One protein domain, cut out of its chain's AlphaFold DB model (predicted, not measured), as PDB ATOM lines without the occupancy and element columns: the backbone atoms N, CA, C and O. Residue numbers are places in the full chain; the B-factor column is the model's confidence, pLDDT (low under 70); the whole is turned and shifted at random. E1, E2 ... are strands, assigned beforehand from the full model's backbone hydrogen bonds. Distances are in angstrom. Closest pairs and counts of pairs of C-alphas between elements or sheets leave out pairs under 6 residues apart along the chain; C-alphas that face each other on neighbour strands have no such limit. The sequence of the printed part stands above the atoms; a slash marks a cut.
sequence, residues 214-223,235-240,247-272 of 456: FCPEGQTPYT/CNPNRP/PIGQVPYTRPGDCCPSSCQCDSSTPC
ATOM      1  N   PHE A 214      -4.791  -4.492 -48.277       90.09
ATOM      2  CA  PHE A 214      -4.604  -3.591 -47.144       90.09
ATOM      3  C   PHE A 214      -5.931  -3.317 -46.449       90.09
ATOM      4  O   PHE A 214      -6.894  -2.890 -47.082       90.09
ATOM      5  N   CYS A 215      -5.953  -3.534 -45.135       88.33
ATOM      6  CA  CYS A 215      -7.121  -3.279 -44.306       88.33
ATOM      7  C   CYS A 215      -6.934  -2.046 -43.414       88.33
ATOM      8  O   CYS A 215      -5.822  -1.827 -42.911       88.33
ATOM      9  N   PRO A 216      -8.020  -1.289 -43.158       85.01
ATOM     10  CA  PRO A 216      -8.039  -0.232 -42.153       85.01
ATOM     11  C   PRO A 216      -7.559  -0.729 -40.787       85.01
ATOM     12  O   PRO A 216      -7.528  -1.930 -40.512       85.01
ATOM     13  N   GLU A 217      -7.173   0.198 -39.919       83.45
ATOM     14  CA  GLU A 217      -6.762  -0.111 -38.548       83.45
ATOM     15  C   GLU A 217      -7.850  -0.882 -37.787       83.45
ATOM     16  O   GLU A 217      -9.043  -0.765 -38.071       83.45
ATOM     17  N   GLY A 218      -7.434  -1.754 -36.868       82.60
ATOM     18  CA  GLY A 218      -8.354  -2.667 -36.179       82.60
ATOM     19  C   GLY A 218      -8.834  -3.857 -37.012       82.60
ATOM     20  O   GLY A 218      -9.492  -4.747 -36.477       82.60
ATOM     21  N   GLN A 219      -8.514  -3.907 -38.309       90.00
ATOM     22  CA  GLN A 219      -8.951  -4.979 -39.201       90.00
ATOM     23  C   GLN A 219      -7.787  -5.781 -39.775       90.00
ATOM     24  O   GLN A 219      -6.687  -5.259 -39.985       90.00
ATOM     25  N   THR A 220      -8.055  -7.049 -40.082       89.15
ATOM     26  CA  THR A 220      -7.156  -7.907 -40.861       89.15
ATOM     27  C   THR A 220      -7.832  -8.438 -42.119       89.15
ATOM     28  O   THR A 220      -9.056  -8.608 -42.119       89.15
ATOM     29  N   PRO A 221      -7.049  -8.722 -43.178       91.05
ATOM     30  CA  PRO A 221      -7.567  -9.360 -44.377       91.05
ATOM     31  C   PRO A 221      -8.253 -10.680 -44.033       91.05
ATOM     32  O   PRO A 221      -7.711 -11.498 -43.289       91.05
ATOM     33  N   TYR A 222      -9.445 -10.874 -44.580       90.78
ATOM     34  CA  TYR A 222     -10.243 -12.075 -44.425       90.78
ATOM     35  C   TYR A 222     -10.437 -12.751 -45.778       90.78
ATOM     36  O   TYR A 222     -10.897 -12.139 -46.752       90.78
ATOM     37  N   THR A 223     -10.106 -14.037 -45.807       89.73
ATOM     38  CA  THR A 223     -10.329 -14.924 -46.943       89.73
ATOM     39  C   THR A 223     -11.556 -15.769 -46.646       89.73
ATOM     40  O   THR A 223     -11.604 -16.473 -45.634       89.73
ATOM     41  N   CYS A 235     -12.827  -7.185 -38.289       89.23
ATOM     42  CA  CYS A 235     -12.307  -6.728 -37.002       89.23
ATOM     43  C   CYS A 235     -11.472  -7.829 -36.354       89.23
ATOM     44  O   CYS A 235     -11.942  -8.954 -36.185       89.23
ATOM     45  N   ASN A 236     -10.244  -7.488 -35.972       86.75
ATOM     46  CA  ASN A 236      -9.331  -8.414 -35.333       86.75
ATOM     47  C   ASN A 236      -8.906  -7.859 -33.971       86.75
ATOM     48  O   ASN A 236      -8.182  -6.864 -33.933       86.75
ATOM     49  N   PRO A 237      -9.282  -8.510 -32.858       80.42
ATOM     50  CA  PRO A 237      -8.909  -8.047 -31.524       80.42
ATOM     51  C   PRO A 237      -7.390  -8.046 -31.286       80.42
ATOM     52  O   PRO A 237      -6.909  -7.292 -30.449       80.42
ATOM     53  N   ASN A 238      -6.616  -8.832 -32.047       84.98
ATOM     54  CA  ASN A 238      -5.153  -8.854 -31.965       84.98
ATOM     55  C   ASN A 238      -4.485  -7.690 -32.711       84.98
ATOM     56  O   ASN A 238      -3.270  -7.521 -32.612       84.98
ATOM     57  N   ARG A 239      -5.246  -6.897 -33.475       85.36
ATOM     58  CA  ARG A 239      -4.754  -5.678 -34.116       85.36
ATOM     59  C   ARG A 239      -5.364  -4.477 -33.393       85.36
ATOM     60  O   ARG A 239      -6.449  -4.047 -33.770       85.36
ATOM     61  N   PRO A 240      -4.709  -3.956 -32.343       82.50
ATOM     62  CA  PRO A 240      -5.291  -2.897 -31.538       82.50
ATOM     63  C   PRO A 240      -5.507  -1.639 -32.379       82.50
ATOM     64  O   PRO A 240      -4.700  -1.294 -33.245       82.50
ATOM     65  N   PRO A 247     -12.444  14.586 -25.433       82.40
ATOM     66  CA  PRO A 247     -12.592  15.646 -24.444       82.40
ATOM     67  C   PRO A 247     -13.309  15.162 -23.175       82.40
ATOM     68  O   PRO A 247     -14.040  14.172 -23.189       82.40
ATOM     69  N   ILE A 248     -13.141  15.901 -22.076       79.33
ATOM     70  CA  ILE A 248     -13.832  15.622 -20.809       79.33
ATOM     71  C   ILE A 248     -15.352  15.594 -21.038       79.33
ATOM     72  O   ILE A 248     -15.899  16.461 -21.720       79.33
ATOM     73  N   GLY A 249     -16.024  14.604 -20.447       77.16
ATOM     74  CA  GLY A 249     -17.466  14.387 -20.603       77.16
ATOM     75  C   GLY A 249     -17.857  13.544 -21.816       77.16
ATOM     76  O   GLY A 249     -19.048  13.351 -22.061       77.16
ATOM     77  N   GLN A 250     -16.876  13.066 -22.586       86.47
ATOM     78  CA  GLN A 250     -17.098  12.215 -23.744       86.47
ATOM     79  C   GLN A 250     -16.292  10.921 -23.667       86.47
ATOM     80  O   GLN A 250     -15.187  10.882 -23.124       86.47
ATOM     81  N   VAL A 251     -16.823   9.880 -24.303       87.23
ATOM     82  CA  VAL A 251     -16.148   8.592 -24.490       87.23
ATOM     83  C   VAL A 251     -15.963   8.281 -25.974       87.23
ATOM     84  O   VAL A 251     -16.764   8.733 -26.804       87.23
ATOM     85  N   PRO A 252     -14.918   7.510 -26.334       90.05
ATOM     86  CA  PRO A 252     -14.741   7.026 -27.695       90.05
ATOM     87  C   PRO A 252     -15.957   6.217 -28.150       90.05
ATOM     88  O   PRO A 252     -16.378   5.273 -27.485       90.05
ATOM     89  N   TYR A 253     -16.499   6.573 -29.309       88.90
ATOM     90  CA  TYR A 253     -17.625   5.903 -29.938       88.90
ATOM     91  C   TYR A 253     -17.201   5.237 -31.245       88.90
ATOM     92  O   TYR A 253     -16.662   5.872 -32.162       88.90
ATOM     93  N   THR A 254     -17.501   3.947 -31.333       88.33
ATOM     94  CA  THR A 254     -17.321   3.135 -32.535       88.33
ATOM     95  C   THR A 254     -18.662   3.010 -33.238       88.33
ATOM     96  O   THR A 254     -19.625   2.485 -32.673       88.33
ATOM     97  N   ARG A 255     -18.738   3.494 -34.481       84.98
ATOM     98  CA  ARG A 255     -19.948   3.325 -35.290       84.98
ATOM     99  C   ARG A 255     -20.189   1.838 -35.569       84.98
ATOM    100  O   ARG A 255     -19.226   1.084 -35.703       84.98
ATOM    101  N   PRO A 256     -21.449   1.403 -35.723       82.16
ATOM    102  CA  PRO A 256     -21.745   0.034 -36.124       82.16
ATOM    103  C   PRO A 256     -21.008  -0.345 -37.417       82.16
ATOM    104  O   PRO A 256     -21.126   0.350 -38.424       82.16
ATOM    105  N   GLY A 257     -20.253  -1.444 -37.382       75.28
ATOM    106  CA  GLY A 257     -19.453  -1.933 -38.513       75.28
ATOM    107  C   GLY A 257     -18.011  -1.416 -38.559       75.28
ATOM    108  O   GLY A 257     -17.173  -2.054 -39.197       75.28
ATOM    109  N   ASP A 258     -17.693  -0.334 -37.844       85.13
ATOM    110  CA  ASP A 258     -16.309   0.082 -37.621       85.13
ATOM    111  C   ASP A 258     -15.694  -0.782 -36.504       85.13
ATOM    112  O   ASP A 258     -16.380  -1.239 -35.589       85.13
ATOM    113  N   CYS A 259     -14.382  -1.012 -36.567       87.38
ATOM    114  CA  CYS A 259     -13.662  -1.741 -35.513       87.38
ATOM    115  C   CYS A 259     -13.006  -0.800 -34.505       87.38
ATOM    116  O   CYS A 259     -12.760  -1.191 -33.367       87.38
ATOM    117  N   CYS A 260     -12.730   0.437 -34.927       88.86
ATOM    118  CA  CYS A 260     -12.062   1.448 -34.127       88.86
ATOM    119  C   CYS A 260     -12.972   2.650 -33.878       88.86
ATOM    120  O   CYS A 260     -13.764   3.002 -34.761       88.86
ATOM    121  N   PRO A 261     -12.842   3.306 -32.712       89.50
ATOM    122  CA  PRO A 261     -13.559   4.540 -32.442       89.50
ATOM    123  C   PRO A 261     -13.226   5.603 -33.487       89.50
ATOM    124  O   PRO A 261     -12.064   5.793 -33.846       89.50
ATOM    125  N   SER A 262     -14.253   6.290 -33.981       87.85
ATOM    126  CA  SER A 262     -14.121   7.317 -35.025       87.85
ATOM    127  C   SER A 262     -14.692   8.670 -34.615       87.85
ATOM    128  O   SER A 262     -14.506   9.662 -35.319       87.85
ATOM    129  N   SER A 263     -15.374   8.727 -33.474       89.63
ATOM    130  CA  SER A 263     -15.956   9.949 -32.926       89.63
ATOM    131  C   SER A 263     -16.037   9.855 -31.407       89.63
ATOM    132  O   SER A 263     -15.833   8.787 -30.833       89.63
ATOM    133  N   CYS A 264     -16.340  10.970 -30.759       88.85
ATOM    134  CA  CYS A 264     -16.607  11.032 -29.331       88.85
ATOM    135  C   CYS A 264     -18.101  11.279 -29.107       88.85
ATOM    136  O   CYS A 264     -18.724  12.026 -29.863       88.85
ATOM    137  N   GLN A 265     -18.681  10.661 -28.080       87.11
ATOM    138  CA  GLN A 265     -20.075  10.885 -27.686       87.11
ATOM    139  C   GLN A 265     -20.169  11.254 -26.213       87.11
ATOM    140  O   GLN A 265     -19.374  10.773 -25.407       87.11
ATOM    141  N   CYS A 266     -21.140  12.107 -25.871       85.40
ATOM    142  CA  CYS A 266     -21.419  12.449 -24.481       85.40
ATOM    143  C   CYS A 266     -21.787  11.194 -23.705       85.40
ATOM    144  O   CYS A 266     -22.690  10.460 -24.109       85.40
ATOM    145  N   ASP A 267     -21.128  10.994 -22.571       81.77
ATOM    146  CA  ASP A 267     -21.430   9.888 -21.681       81.77
ATOM    147  C   ASP A 267     -21.587  10.384 -20.250       81.77
ATOM    148  O   ASP A 267     -20.728  11.062 -19.686       81.77
ATOM    149  N   SER A 268     -22.710   9.996 -19.655       74.46
ATOM    150  CA  SER A 268     -23.031  10.248 -18.255       74.46
ATOM    151  C   SER A 268     -22.051   9.600 -17.272       74.46
ATOM    152  O   SER A 268     -21.971  10.050 -16.132       74.46
ATOM    153  N   SER A 269     -21.302   8.569 -17.691       75.83
ATOM    154  CA  SER A 269     -20.313   7.903 -16.834       75.83
ATOM    155  C   SER A 269     -19.021   8.712 -16.649       75.83
ATOM    156  O   SER A 269     -18.312   8.521 -15.661       75.83
ATOM    157  N   THR A 270     -18.744   9.661 -17.550       76.21
ATOM    158  CA  THR A 270     -17.633  10.613 -17.444       76.21
ATOM    159  C   THR A 270     -18.156  11.964 -16.954       76.21
ATOM    160  O   THR A 270     -18.565  12.789 -17.772       76.21
ATOM    161  N   PRO A 271     -18.191  12.226 -15.634       75.27
ATOM    162  CA  PRO A 271     -18.732  13.477 -15.129       75.27
ATOM    163  C   PRO A 271     -17.870  14.659 -15.576       75.27
ATOM    164  O   PRO A 271     -16.638  14.620 -15.535       75.27
ATOM    165  N   CYS A 272     -18.537  15.738 -15.972       81.48
ATOM    166  CA  CYS A 272     -17.884  17.018 -16.195       81.48
ATOM    167  C   CYS A 272     -17.265  17.540 -14.896       81.48
ATOM    168  O   CYS A 272     -17.811  17.341 -13.808       81.48
TER     169      CYS A 272
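What this domain is: This is residues 214 to 223, 235 to 240 and 247 to 272 of the 456 residues of an uncharacterized protein of Dictyostelium discoideum (UniProt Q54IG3). Little regular structure is here: a thin rod with the lone strand E1 and loose pieces of chain toward one end, and a hairpin of E2 and E3 toward the other, its loop reaching back toward E1. The printed part has 42 residues, with no named helix and three strands, E1, E2, E3, 12 residues together, class all strand. It is only just loose, close to extended, with a radius of gyration of the C-alphas of 13.3 A and spans of 44 by 17 by 13 A.

How they stand to each other: Look first at E1, residues 219 to 222, which pairs with no named strand. It is apart from E2, residues 250 to 253, and from E3, residues 263 to 266. E2 and E3 form an antiparallel hairpin at 137 degrees; there N 253 and O 263 are 2.8 A apart, within hydrogen-bond range.

Where its parts are: Find C-alpha 219 at (-8.951, -4.979, -39.201); E1 runs 8.9 A from there. E2 also spans 8.9 A. E3 spans 10.4 A, ending at C-alpha 266, (-21.419, 12.449, -24.481).

The domain as a whole: The farthest C-alphas, Thr 223 and Cys 272, are 45.0 A apart. Cuts separate C-alphas 223 and 235 by 13.0 A, and 240 and 247 by 21.2 A. The link E2 to E3 is short; no printed residue is under 70 in pLDDT.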